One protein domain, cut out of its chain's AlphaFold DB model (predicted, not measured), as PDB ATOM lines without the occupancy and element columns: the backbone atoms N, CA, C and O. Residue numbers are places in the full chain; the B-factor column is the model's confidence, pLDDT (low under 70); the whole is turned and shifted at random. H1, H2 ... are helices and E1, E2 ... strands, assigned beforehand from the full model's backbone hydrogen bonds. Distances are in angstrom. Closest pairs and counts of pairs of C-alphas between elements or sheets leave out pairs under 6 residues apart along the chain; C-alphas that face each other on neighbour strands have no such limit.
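This is residues 11 to 110 of the 114 residues of an uncharacterized protein of Candidatus Bathyarchaeota archaeon (UniProt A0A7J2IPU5). Two small lobes make a loose, elongated model: at one end H1 and the longer H3 stand side by side, and at the other a two-stranded ribbon, E1 with E2, has the short helix H2 beside it. Three links, residues 26 to 34, 58 to 76 and 98 to 103, run between the lobes. The printed part has 100 residues with three named helices and two named strands, in the order H1 H2 E1 H3 E2; the sheet E1 - E2 is antiparallel, and the class is mixed, helices and strands. The whole is loose, with a radius of gyration of the C-alphas of 16.9 A, and spans 50 by 29 by 16 A, only just flat.

Start at H1, residues 11 to 25, which touches H3, residues 77 to 97; their closest C-alphas, Met 18 and Ala 90, are 5.2 A apart. They run opposite ways at a shallow tilt of 23 degrees. Go on to H2, residues 35 to 44, which is apart from H1 and H3. It is near E1, residues 52 to 57, with 6 pairs of C-alphas within 10 A. E1 is antiparallel to E2, residues 104 to 109, at 161 degrees; look for N 53 and O 108 at 2.8 A and N 106 and O 55 at 2.8 A, within hydrogen-bond range. The closest C-alphas of H2 and E2, Lys 35 and Ile 105, are 7.2 A apart. In H1, H2 and H3 every O i to N i+4 pair is within hydrogen-bond range.

Find C-alpha 11 at (195.071, 141.991, 239.223); from there H1 runs 21.4 A. H2 measures 14.3 A and E1 15.7 A. Find C-alpha 77 at (200.756, 171.821, 242.287), where H3 begins its 30.4 A. E2, 15.8 A long, ends at C-alpha 109 at (208.408, 130.960, 264.492).

The C-alphas farthest apart, Glu 50 and Glu 77, are 51.3 A apart. The printed part has no cut. The link from E1 to H3 is long, 19 residues. Residues 27 to 28 and 64 to 71 have pLDDT under 70.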
ATOM      1  N   ALA A  11     195.986 141.549 238.175       88.94
ATOM      2  CA  ALA A  11     195.071 141.991 239.223       88.94
ATOM      3  C   ALA A  11     195.797 142.231 240.564       88.94
ATOM      4  O   ALA A  11     195.550 143.232 241.233       88.94
ATOM      5  N   GLN A  12     196.760 141.374 240.923       89.62
ATOM      6  CA  GLN A  12     197.612 141.567 242.106       89.62
ATOM      7  C   GLN A  12     198.574 142.756 241.943       89.62
ATOM      8  O   GLN A  12     198.831 143.497 242.893       89.62
ATOM      9  N   GLU A  13     199.112 142.979 240.740       91.00
ATOM     10  CA  GLU A  13     199.893 144.185 240.435       91.00
ATOM     11  C   GLU A  13     199.041 145.456 240.558       91.00
ATOM     12  O   GLU A  13     199.513 146.461 241.097       91.00
ATOM     13  N   ALA A  14     197.794 145.409 240.077       89.88
ATOM     14  CA  ALA A  14     196.845 146.512 240.176       89.88
ATOM     15  C   ALA A  14     196.545 146.857 241.645       89.88
ATOM     16  O   ALA A  14     196.690 148.023 242.025       89.88
ATOM     17  N   TYR A  15     196.261 145.842 242.473       89.00
ATOM     18  CA  TYR A  15     196.098 145.983 243.924       89.00
ATOM     19  C   TYR A  15     197.308 146.683 244.551       89.00
ATOM     20  O   TYR A  15     197.185 147.723 245.195       89.00
ATOM     21  N   LEU A  16     198.517 146.154 244.320       89.00
ATOM     22  CA  LEU A  16     199.732 146.688 244.941       89.00
ATOM     23  C   LEU A  16     200.015 148.128 244.516       89.00
ATOM     24  O   LEU A  16     200.546 148.906 245.308       89.00
ATOM     25  N   LYS A  17     199.682 148.494 243.277       89.81
ATOM     26  CA  LYS A  17     199.845 149.867 242.802       89.81
ATOM     27  C   LYS A  17     198.891 150.822 243.515       89.81
ATOM     28  O   LYS A  17     199.328 151.888 243.944       89.81
ATOM     29  N   MET A  18     197.628 150.434 243.684       88.12
ATOM     30  CA  MET A  18     196.653 151.234 244.425       88.12
ATOM     31  C   MET A  18     197.014 151.331 245.911       88.12
ATOM     32  O   MET A  18     197.053 152.427 246.465       88.12
ATOM     33  N   PHE A  19     197.377 150.209 246.536       86.62
ATOM     34  CA  PHE A  19     197.813 150.175 247.928       86.62
ATOM     35  C   PHE A  19     199.024 151.084 248.172       86.62
ATOM     36  O   PHE A  19     199.039 151.859 249.121       86.62
ATOM     37  N   LYS A  20     200.016 151.081 247.270       87.12
ATOM     38  CA  LYS A  20     201.148 152.017 247.349       87.12
ATOM     39  C   LYS A  20     200.708 153.476 247.274       87.12
ATOM     40  O   LYS A  20     201.247 154.286 248.017       87.12
ATOM     41  N   CYS A  21     199.743 153.812 246.415       84.38
ATOM     42  CA  CYS A  21     199.191 155.169 246.368       84.38
ATOM     43  C   CYS A  21     198.552 155.536 247.713       84.38
ATOM     44  O   CYS A  21     198.820 156.611 248.243       84.38
ATOM     45  N   LYS A  22     197.769 154.625 248.301       84.06
ATOM     46  CA  LYS A  22     197.167 154.821 249.622       84.06
ATOM     47  C   LYS A  22     198.229 155.059 250.693       84.06
ATOM     48  O   LYS A  22     198.205 156.104 251.328       84.06
ATOM     49  N   VAL A  23     199.204 154.167 250.849       84.06
ATOM     50  CA  VAL A  23     200.255 154.310 251.874       84.06
ATOM     51  C   VAL A  23     201.089 155.581 251.675       84.06
ATOM     52  O   VAL A  23     201.473 156.233 252.639       84.06
ATOM     53  N   LYS A  24     201.377 155.960 250.425       83.25
ATOM     54  CA  LYS A  24     202.199 157.140 250.118       83.25
ATOM     55  C   LYS A  24     201.497 158.461 250.429       83.25
ATOM     56  O   LYS A  24     202.175 159.437 250.740       83.25
ATOM     57  N   TYR A  25     200.174 158.506 250.298       78.31
ATOM     58  CA  TYR A  25     199.415 159.759 250.307       78.31
ATOM     59  C   TYR A  25     198.320 159.844 251.374       78.31
ATOM     60  O   TYR A  25     197.712 160.901 251.530       78.31
ATOM     61  N   SER A  26     198.072 158.766 252.115       73.12
ATOM     62  CA  SER A  26     197.212 158.754 253.298       73.12
ATOM     63  C   SER A  26     198.036 158.392 254.531       73.12
ATOM     64  O   SER A  26     198.950 157.571 254.461       73.12
ATOM     65  N   SER A  27     197.736 159.021 255.665       67.19
ATOM     66  CA  SER A  27     198.297 158.636 256.956       67.19
ATOM     67  C   SER A  27     197.536 157.427 257.511       67.19
ATOM     68  O   SER A  27     196.312 157.367 257.425       67.19
ATOM     69  N   GLY A  28     198.255 156.467 258.101       69.81
ATOM     70  CA  GLY A  28     197.648 155.380 258.884       69.81
ATOM     71  C   GLY A  28     197.866 153.959 258.365       69.81
ATOM     72  O   GLY A  28     197.478 153.021 259.054       69.81
ATOM     73  N   GLU A  29     198.519 153.767 257.216       78.31
ATOM     74  CA  GLU A  29     198.882 152.429 256.730       78.31
ATOM     75  C   GLU A  29     200.390 152.265 256.532       78.31
ATOM     76  O   GLU A  29     201.109 153.221 256.246       78.31
ATOM     77  N   LEU A  30     200.871 151.032 256.697       80.81
ATOM     78  CA  LEU A  30     202.261 150.649 256.467       80.81
ATOM     79  C   LEU A  30     202.394 149.921 255.129       80.81
ATOM     80  O   LEU A  30     201.501 149.186 254.710       80.81
ATOM     81  N   TYR A  31     203.547 150.078 254.478       83.19
ATOM     82  CA  TYR A  31     203.877 149.273 253.306       83.19
ATOM     83  C   TYR A  31     203.952 147.785 253.668       83.19
ATOM     84  O   TYR A  31     204.394 147.417 254.756       83.19
ATOM     85  N   TYR A  32     203.592 146.919 252.717       85.38
ATOM     86  CA  TYR A  32     203.878 145.493 252.845       85.38
ATOM     87  C   TYR A  32     205.382 145.268 252.941       85.38
ATOM     88  O   TYR A  32     206.132 145.644 252.035       85.38
ATOM     89  N   PHE A  33     205.800 144.592 254.005       86.88
ATOM     90  CA  PHE A  33     207.177 144.160 254.160       86.88
ATOM     91  C   PHE A  33     207.525 143.085 253.131       86.88
ATOM     92  O   PHE A  33     206.774 142.139 252.878       86.88
ATOM     93  N   SER A  34     208.718 143.196 252.565       86.81
ATOM     94  CA  SER A  34     209.338 142.109 251.826       86.81
ATOM     95  C   SER A  34     209.686 140.946 252.759       86.81
ATOM     96  O   SER A  34     209.934 141.118 253.955       86.81
ATOM     97  N   LYS A  35     209.822 139.743 252.185       87.69
ATOM     98  CA  LYS A  35     210.332 138.563 252.903       87.69
ATOM     99  C   LYS A  35     211.638 138.864 253.648       87.69
ATOM    100  O   LYS A  35     211.834 138.393 254.762       87.69
ATOM    101  N   ARG A  36     212.529 139.653 253.039       89.50
ATOM    102  CA  ARG A  36     213.822 140.023 253.626       89.50
ATOM    103  C   ARG A  36     213.659 140.924 254.850       89.50
ATOM    104  O   ARG A  36     214.346 140.702 255.839       89.50
ATOM    105  N   GLU A  37     212.774 141.916 254.781       90.62
ATOM    106  CA  GLU A  37     212.493 142.811 255.910       90.62
ATOM    107  C   GLU A  37     211.896 142.039 257.082       90.62
ATOM    108  O   GLU A  37     212.427 142.133 258.186       90.62
ATOM    109  N   LEU A  38     210.890 141.195 256.822       90.50
ATOM    110  CA  LEU A  38     210.298 140.337 257.849       90.50
ATOM    111  C   LEU A  38     211.361 139.450 258.505       90.50
ATOM    112  O   LEU A  38     211.513 139.469 259.721       90.50
ATOM    113  N   LEU A  39     212.175 138.739 257.719       90.69
ATOM    114  CA  LEU A  39     213.238 137.896 258.277       90.69
ATOM    115  C   LEU A  39     214.272 138.689 259.077       90.69
ATOM    116  O   LEU A  39     214.758 138.212 260.100       90.69
ATOM    117  N   GLY A  40     214.600 139.903 258.635       92.81
ATOM    118  CA  GLY A  40     215.461 140.810 259.384       92.81
ATOM    119  C   GLY A  40     214.883 141.156 260.757       92.81
ATOM    120  O   GLY A  40     215.626 141.175 261.736       92.81
ATOM    121  N   MET A  41     213.568 141.375 260.850       92.94
ATOM    122  CA  MET A  41     212.882 141.646 262.119       92.94
ATOM    123  C   MET A  41     212.937 140.441 263.065       92.94
ATOM    124  O   MET A  41     213.330 140.599 264.218       92.94
ATOM    125  N   PHE A  42     212.636 139.233 262.578       92.94
ATOM    126  CA  PHE A  42     212.705 138.021 263.405       92.94
ATOM    127  C   PHE A  42     214.131 137.725 263.890       92.94
ATOM    128  O   PHE A  42     214.334 137.406 265.061       92.94
ATOM    129  N   ARG A  43     215.146 137.917 263.038       92.31
ATOM    130  CA  ARG A  43     216.555 137.771 263.443       92.31
ATOM    131  C   ARG A  43     216.949 138.753 264.542       92.31
ATOM    132  O   ARG A  43     217.613 138.361 265.495       92.31
ATOM    133  N   LYS A  44     216.509 140.012 264.445       94.88
ATOM    134  CA  LYS A  44     216.732 141.021 265.496       94.88
ATOM    135  C   LYS A  44     216.048 140.657 266.815       94.88
ATOM    136  O   LYS A  44     216.562 141.007 267.868       94.88
ATOM    137  N   ALA A  45     214.939 139.922 266.764       92.75
ATOM    138  CA  ALA A  45     214.264 139.378 267.942       92.75
ATOM    139  C   ALA A  45     214.924 138.093 268.500       92.75
ATOM    140  O   ALA A  45     214.431 137.514 269.467       92.75
ATOM    141  N   GLY A  46     216.042 137.643 267.918       93.31
ATOM    142  CA  GLY A  46     216.817 136.497 268.396       93.31
ATOM    143  C   GLY A  46     216.376 135.141 267.844       93.31
ATOM    144  O   GLY A  46     216.812 134.121 268.373       93.31
ATOM    145  N   PHE A  47     215.534 135.110 266.805       93.19
ATOM    146  CA  PHE A  47     215.208 133.879 266.084       93.19
ATOM    147  C   PHE A  47     216.285 133.559 265.049       93.19
ATOM    148  O   PHE A  47     216.719 134.420 264.275       93.19
ATOM    149  N   LYS A  48     216.694 132.298 264.995       91.12
ATOM    150  CA  LYS A  48     217.549 131.767 263.938       91.12
ATOM    151  C   LYS A  48     216.701 131.304 262.759       91.12
ATOM    152  O   LYS A  48     215.491 131.143 262.860       91.12
ATOM    153  N   ASN A  49     217.342 131.059 261.618       86.88
ATOM    154  CA  ASN A  49     216.630 130.557 260.437       86.88
ATOM    155  C   ASN A  49     215.977 129.185 260.687       86.88
ATOM    156  O   ASN A  49     214.917 128.927 260.136       86.88
ATOM    157  N   GLU A  50     216.596 128.341 261.519       89.81
ATOM    158  CA  GLU A  50     216.073 127.026 261.927       89.81
ATOM    159  C   GLU A  50     214.814 127.111 262.802       89.81
ATOM    160  O   GLU A  50     214.003 126.193 262.787       89.81
ATOM    161  N   ASP A  51     214.601 128.240 263.485       90.69
ATOM    162  CA  ASP A  51     213.415 128.483 264.314       90.69
ATOM    163  C   ASP A  51     212.192 128.915 263.482       90.69
ATOM    164  O   ASP A  51     211.128 129.181 264.040       90.69
ATOM    165  N   MET A  52     212.329 129.075 262.159       90.56
ATOM    166  CA  MET A  52     211.329 129.730 261.312       90.56
ATOM    167  C   MET A  52     210.913 128.879 260.112       90.56
ATOM    168  O   MET A  52     211.699 128.603 259.208       90.56
ATOM    169  N   GLU A  53     209.619 128.590 260.026       92.19
ATOM    170  CA  GLU A  53     208.972 128.045 258.837       92.19
ATOM    171  C   GLU A  53     208.286 129.183 258.068       92.19
ATOM    172  O   GLU A  53     207.442 129.901 258.610       92.19
ATOM    173  N   ILE A  54     208.643 129.360 256.792       90.00
ATOM    174  CA  ILE A  54     208.089 130.418 255.937       90.00
ATOM    175  C   ILE A  54     207.254 129.790 254.832       90.00
ATOM    176  O   ILE A  54     207.766 129.014 254.026       90.00
ATOM    177  N   LYS A  55     205.996 130.207 254.738       90.81
ATOM    178  CA  LYS A  55     205.095 129.856 253.640       90.81
ATOM    179  C   LYS A  55     204.655 131.114 252.916       90.81
ATOM    180  O   LYS A  55     204.458 132.158 253.532       90.81
ATOM    181  N   ILE A  56     204.502 131.008 251.602       88.56
ATOM    182  CA  ILE A  56     203.813 132.028 250.817       88.56
ATOM    183  C   ILE A  56     202.469 131.437 250.422       88.56
ATOM    184  O   ILE A  56     202.414 130.350 249.853       88.56
ATOM    185  N   LEU A  57     201.403 132.134 250.787       88.56
ATOM    186  CA  LEU A  57     200.028 131.719 250.582       88.56
ATOM    187  C   LEU A  57     199.396 132.677 249.579       88.56
ATOM    188  O   LEU A  57     199.334 133.879 249.833       88.56
ATOM    189  N   ASP A  58     198.949 132.155 248.443       88.19
ATOM    190  CA  ASP A  58     198.209 132.925 247.449       88.19
ATOM    191  C   ASP A  58     196.790 132.376 247.343       88.19
ATOM    192  O   ASP A  58     196.547 131.328 246.747       88.19
ATOM    193  N   TYR A  59     195.860 133.079 247.979       81.81
ATOM    194  CA  TYR A  59     194.455 132.700 248.001       81.81
ATOM    195  C   TYR A  59     193.654 133.324 246.857       81.81
ATOM    196  O   TYR A  59     192.468 133.029 246.741       81.81
ATOM    197  N   ASN A  60     194.269 134.189 246.035       80.62
ATOM    198  CA  ASN A  60     193.591 134.939 244.977       80.62
ATOM    199  C   ASN A  60     192.230 135.521 245.411       80.62
ATOM    200  O   ASN A  60     191.251 135.482 244.664       80.62
ATOM    201  N   LEU A  61     192.150 136.055 246.634       81.25
ATOM    202  CA  LEU A  61     190.899 136.591 247.159       81.25
ATOM    203  C   LEU A  61     190.535 137.860 246.396       81.25
ATOM    204  O   LEU A  61     191.382 138.731 246.179       81.25
ATOM    205  N   SER A  62     189.262 137.985 246.022       75.88
ATOM    206  CA  SER A  62     188.733 139.252 245.524       75.88
ATOM    207  C   SER A  62     188.962 140.325 246.585       75.88
ATOM    208  O   SER A  62     188.554 140.160 247.735       75.88
ATOM    209  N   ALA A  63     189.619 141.415 246.205       73.62
ATOM    210  CA  ALA A  63     189.849 142.542 247.093       73.62
ATOM    211  C   ALA A  63     188.901 143.679 246.712       73.62
ATOM    212  O   ALA A  63     188.786 144.033 245.540       73.62
ATOM    213  N   THR A  64     188.209 144.244 247.702       69.50
ATOM    214  CA  THR A  64     187.446 145.476 247.493       69.50
ATOM    215  C   THR A  64     188.434 146.614 247.252       69.50
ATOM    216  O   THR A  64     189.310 146.812 248.102       69.50
ATOM    217  N   PRO A  65     188.289 147.387 246.162       63.81
ATOM    218  CA  PRO A  65     189.193 148.489 245.894       63.81
ATOM    219  C   PRO A  65     189.213 149.478 247.056       63.81
ATOM    220  O   PRO A  65     188.146 149.939 247.482       63.81
ATOM    221  N   PRO A  66     190.392 149.831 247.592       65.81
ATOM    222  CA  PRO A  66     190.458 150.796 248.670       65.81
ATOM    223  C   PRO A  66     189.991 152.163 248.155       65.81
ATOM    224  O   PRO A  66     190.533 152.706 247.190       65.81
ATOM    225  N   LEU A  67     188.997 152.744 248.828       65.94
ATOM    226  CA  LEU A  67     188.636 154.144 248.631       65.94
ATOM    227  C   LEU A  67     189.751 155.007 249.220       65.94
ATOM    228  O   LEU A  67     189.974 155.019 250.431       65.94
ATOM    229  N   VAL A  68     190.478 155.708 248.354       67.38
ATOM    230  CA  VAL A  68     191.546 156.620 248.765       67.38
ATOM    231  C   VAL A  68     191.019 158.044 248.671       67.38
ATOM    232  O   VAL A  68     190.775 158.547 247.576       67.38
ATOM    233  N   SER A  69     190.857 158.691 249.824       66.75
ATOM    234  CA  SER A  69     190.672 160.139 249.897       66.75
ATOM    235  C   SER A  69     192.049 160.789 249.986       66.75
ATOM    236  O   SER A  69     192.787 160.573 250.948       66.75
ATOM    237  N   LEU A  70     192.422 161.537 248.952       68.81
ATOM    238  CA  LEU A  70     193.677 162.277 248.914       68.81
ATOM    239  C   LEU A  70     193.415 163.690 249.423       68.81
ATOM    240  O   LEU A  70     192.667 164.438 248.794       68.81
ATOM    241  N   ASN A  71     194.058 164.088 250.524       69.69
ATOM    242  CA  ASN A  71     194.026 165.486 250.940       69.69
ATOM    243  C   ASN A  71     194.999 166.305 250.077       69.69
ATOM    244  O   ASN A  71     196.141 166.566 250.456       69.69
ATOM    245  N   THR A  72     194.544 166.693 248.886       70.25
ATOM    246  CA  THR A  72     195.353 167.433 247.909       70.25
ATOM    247  C   THR A  72     195.737 168.833 248.384       70.25
ATOM    248  O   THR A  72     196.697 169.390 247.860       70.25
ATOM    249  N   SER A  73     195.060 169.391 249.396       73.56
ATOM    250  CA  SER A  73     195.388 170.714 249.952       73.56
ATOM    251  C   SER A  73     196.784 170.787 250.588       73.56
ATOM    252  O   SER A  73     197.361 171.865 250.669       73.56
ATOM    253  N   LEU A  74     197.357 169.642 250.977       71.88
ATOM    254  CA  LEU A  74     198.684 169.537 251.596       71.88
ATOM    255  C   LEU A  74     199.827 169.367 250.574       71.88
ATOM    256  O   LEU A  74     200.981 169.172 250.957       71.88
ATOM    257  N   LEU A  75     199.520 169.388 249.274       76.88
ATOM    258  CA  LEU A  75     200.467 169.104 248.196       76.88
ATOM    259  C   LEU A  75     200.725 170.354 247.343       76.88
ATOM    260  O   LEU A  75     199.806 171.121 247.065       76.88
ATOM    261  N   SER A  76     201.966 170.531 246.877       80.75
ATOM    262  CA  SER A  76     202.282 171.512 245.828       80.75
ATOM    263  C   SER A  76     201.619 171.124 244.500       80.75
ATOM    264  O   SER A  76     201.350 169.944 244.280       80.75
ATOM    265  N   GLU A  77     201.394 172.082 243.594       80.50
ATOM    266  CA  GLU A  77     200.756 171.821 242.287       80.50
ATOM    267  C   GLU A  77     201.468 170.724 241.481       80.50
ATOM    268  O   GLU A  77     200.838 169.768 241.034       80.50
ATOM    269  N   GLU A  78     202.802 170.770 241.412       79.88
ATOM    270  CA  GLU A  78     203.609 169.728 240.762       79.88
ATOM    271  C   GLU A  78     203.379 168.337 241.387       79.88
ATOM    272  O   GLU A  78     203.254 167.323 240.694       79.88
ATOM    273  N   LYS A  79     203.253 168.273 242.721       82.06
ATOM    274  CA  LYS A  79     202.944 167.021 243.418       82.06
ATOM    275  C   LYS A  79     201.517 166.568 243.131       82.06
ATOM    276  O   LYS A  79     201.319 165.367 242.973       82.06
ATOM    277  N   LYS A  80     200.539 167.478 243.040       83.69
ATOM    278  CA  LYS A  80     199.137 167.142 242.737       83.69
ATOM    279  C   LYS A  80     199.010 166.443 241.387       83.69
ATOM    280  O   LYS A  80     198.405 165.374 241.330       83.69
ATOM    281  N   GLU A  81     199.625 166.981 240.334       85.69
ATOM    282  CA  GLU A  81     199.597 166.356 239.004       85.69
ATOM    283  C   GLU A  81     200.217 164.958 239.018       85.69
ATOM    284  O   GLU A  81     199.648 164.001 238.484       85.69
ATOM    285  N   TYR A  82     201.368 164.819 239.679       86.69
ATOM    286  CA  TYR A  82     202.048 163.538 239.800       86.69
ATOM    287  C   TYR A  82     201.204 162.510 240.570       86.69
ATOM    288  O   TYR A  82     201.009 161.390 240.089       86.69
ATOM    289  N   VAL A  83     200.640 162.894 241.722       85.94
ATOM    290  CA  VAL A  83     199.744 162.043 242.524       85.94
ATOM    291  C   VAL A  83     198.533 161.618 241.701       85.94
ATOM    292  O   VAL A  83     198.189 160.435 241.667       85.94
ATOM    293  N   GLN A  84     197.905 162.559 240.995       85.81
ATOM    294  CA  GLN A  84     196.743 162.278 240.164       85.81
ATOM    295  C   GLN A  84     197.089 161.306 239.031       85.81
ATOM    296  O   GLN A  84     196.325 160.380 238.754       85.81
ATOM    297  N   LYS A  85     198.255 161.461 238.397       89.81
ATOM    298  CA  LYS A  85     198.736 160.549 237.357       89.81
ATOM    299  C   LYS A  85     199.005 159.143 237.900       89.81
ATOM    300  O   LYS A  85     198.582 158.171 237.267       89.81
ATOM    301  N   GLU A  86     199.669 159.015 239.053       89.69
ATOM    302  CA  GLU A  86     199.913 157.717 239.701       89.69
ATOM    303  C   GLU A  86     198.594 157.021 240.069       89.69
ATOM    304  O   GLU A  86     198.380 155.866 239.680       89.69
ATOM    305  N   TYR A  87     197.687 157.748 240.729       88.56
ATOM    306  CA  TYR A  87     196.373 157.259 241.144       88.56
ATOM    307  C   TYR A  87     195.517 156.831 239.947       88.56
ATOM    308  O   TYR A  87     195.051 155.693 239.883       88.56
ATOM    309  N   ASN A  88     195.379 157.690 238.932       89.88
ATOM    310  CA  ASN A  88     194.636 157.365 237.711       89.88
ATOM    311  C   ASN A  88     195.245 156.161 236.983       89.88
ATOM    312  O   ASN A  88     194.525 155.359 236.386       89.88
ATOM    313  N   GLY A  89     196.570 156.009 237.036       91.94
ATOM    314  CA  GLY A  89     197.262 154.830 236.532       91.94
ATOM    315  C   GLY A  89     196.875 153.549 237.277       91.94
ATOM    316  O   GLY A  89     196.682 152.520 236.631       91.94
ATOM    317  N   ALA A  90     196.744 153.599 238.605       89.56
ATOM    318  CA  ALA A  90     196.274 152.473 239.414       89.56
ATOM    319  C   ALA A  90     194.803 152.128 239.112       89.56
ATOM    320  O   ALA A  90     194.493 150.973 238.822       89.56
ATOM    321  N   VAL A  91     193.920 153.135 239.056       89.06
ATOM    322  CA  VAL A  91     192.497 152.960 238.702       89.06
ATOM    323  C   VAL A  91     192.337 152.324 237.321       89.06
ATOM    324  O   VAL A  91     191.538 151.404 237.155       89.06
ATOM    325  N   LYS A  92     193.108 152.767 236.319       93.50
ATOM    326  CA  LYS A  92     193.085 152.171 234.972       93.50
ATOM    327  C   LYS A  92     193.470 150.692 234.987       93.50
ATOM    328  O   LYS A  92     192.879 149.916 234.241       93.50
ATOM    329  N   MET A  93     194.439 150.296 235.815       92.94
ATOM    330  CA  MET A  93     194.820 148.888 235.948       92.94
ATOM    331  C   MET A  93     193.704 148.060 236.589       92.94
ATOM    332  O   MET A  93     193.365 147.019 236.033       92.94
ATOM    333  N   ILE A  94     193.093 148.552 237.672       89.56
ATOM    334  CA  ILE A  94     191.972 147.876 238.347       89.56
ATOM    335  C   ILE A  94     190.777 147.726 237.401       89.56
ATOM    336  O   ILE A  94     190.225 146.642 237.265       89.56
ATOM    337  N   ARG A  95     190.409 148.783 236.665       90.00
ATOM    338  CA  ARG A  95     189.315 148.719 235.679       90.00
ATOM    339  C   ARG A  95     189.572 147.705 234.565       90.00
ATOM    340  O   ARG A  95     188.623 147.134 234.046       90.00
ATOM    341  N   LYS A  96     190.834 147.519 234.167       93.81
ATOM    342  CA  LYS A  96     191.206 146.622 233.066       93.81
ATOM    343  C   LYS A  96     191.314 145.160 233.500       93.81
ATOM    344  O   LYS A  96     190.954 144.282 232.726       93.81
ATOM    345  N   TRP A  97     191.856 144.906 234.687       90.06
ATOM    346  CA  TRP A  97     192.270 143.563 235.108       90.06
ATOM    347  C   TRP A  97     191.571 143.062 236.373       90.06
ATOM    348  O   TRP A  97     191.821 141.935 236.787       90.06
ATOM    349  N   GLY A  98     190.718 143.882 236.987       87.56
ATOM    350  CA  GLY A  98     190.189 143.629 238.317       87.56
ATOM    351  C   GLY A  98     191.240 143.841 239.405       87.56
ATOM    352  O   GLY A  98     192.321 144.394 239.176       87.56
ATOM    353  N   GLU A  99     190.904 143.391 240.608       85.50
ATOM    354  CA  GLU A  99     191.748 143.516 241.786       85.50
ATOM    355  C   GLU A  99     191.706 142.225 242.601       85.50
ATOM    356  O   GLU A  99     190.652 141.621 242.810       85.50
ATOM    357  N   THR A 100     192.874 141.778 243.045       88.88
ATOM    358  CA  THR A 100     193.020 140.527 243.788       88.88
ATOM    359  C   THR A 100     194.073 140.710 244.863       88.88
ATOM    360  O   THR A 100     195.098 141.358 244.630       88.88
ATOM    361  N   SER A 101     193.828 140.130 246.038       84.00
ATOM    362  CA  SER A 101     194.760 140.157 247.158       84.00
ATOM    363  C   SER A 101     196.143 139.657 246.724       84.00
ATOM    364  O   SER A 101     196.224 138.624 246.051       84.00
ATOM    365  N   PRO A 102     197.234 140.326 247.126       86.38
ATOM    366  CA  PRO A 102     198.572 139.850 246.833       86.38
ATOM    367  C   PRO A 102     198.884 138.594 247.666       86.38
ATOM    368  O   PRO A 102     198.274 138.384 248.720       86.38
ATOM    369  N   PRO A 103     199.880 137.789 247.258       87.25
ATOM    370  CA  PRO A 103     200.351 136.674 248.068       87.25
ATOM    371  C   PRO A 103     200.773 137.137 249.468       87.25
ATOM    372  O   PRO A 103     201.470 138.143 249.624       87.25
ATOM    373  N   THR A 104     200.377 136.375 250.482       87.44
ATOM    374  CA  THR A 104     200.658 136.631 251.897       87.44
ATOM    375  C   THR A 104     201.835 135.785 252.367       87.44
ATOM    376  O   THR A 104     201.926 134.599 252.060       87.44
ATOM    377  N   ILE A 105     202.747 136.385 253.134       89.00
ATOM    378  CA  ILE A 105     203.847 135.661 253.777       89.00
ATOM    379  C   ILE A 105     203.387 135.239 255.173       89.00
ATOM    380  O   ILE A 105     203.149 136.088 256.027       89.00
ATOM    381  N   LEU A 106     203.303 133.933 255.407       90.44
ATOM    382  CA  LEU A 106     203.094 133.350 256.727       90.44
ATOM    383  C   LEU A 106     204.448 132.924 257.297       90.44
ATOM    384  O   LEU A 106     205.156 132.122 256.686       90.44
ATOM    385  N   ILE A 107     204.799 133.446 258.470       91.50
ATOM    386  CA  ILE A 107     205.987 133.029 259.221       91.50
ATOM    387  C   ILE A 107     205.509 132.374 260.508       91.50
ATOM    388  O   ILE A 107     204.887 133.023 261.346       91.50
ATOM    389  N   LYS A 108     205.817 131.090 260.663       92.75
ATOM    390  CA  LYS A 108     205.651 130.367 261.919       92.75
ATOM    391  C   LYS A 108     207.019 130.294 262.585       92.75
ATOM    392  O   LYS A 108     207.926 129.672 262.043       92.75
ATOM    393  N   ALA A 109     207.165 130.952 263.729       91.38
ATOM    394  CA  ALA A 109     208.408 130.960 264.492       91.38
ATOM    395  C   ALA A 109     208.234 130.150 265.782       91.38
ATOM    396  O   ALA A 109     207.319 130.420 266.560       91.38
ATOM    397  N   ILE A 110     209.093 129.157 266.002       88.81
ATOM    398  CA  ILE A 110     209.116 128.325 267.205       88.81
ATOM    399  C   ILE A 110     210.520 128.414 267.777       88.81
ATOM    400  O   ILE A 110     211.472 127.923 267.183       88.81
TER     401      ILE A 110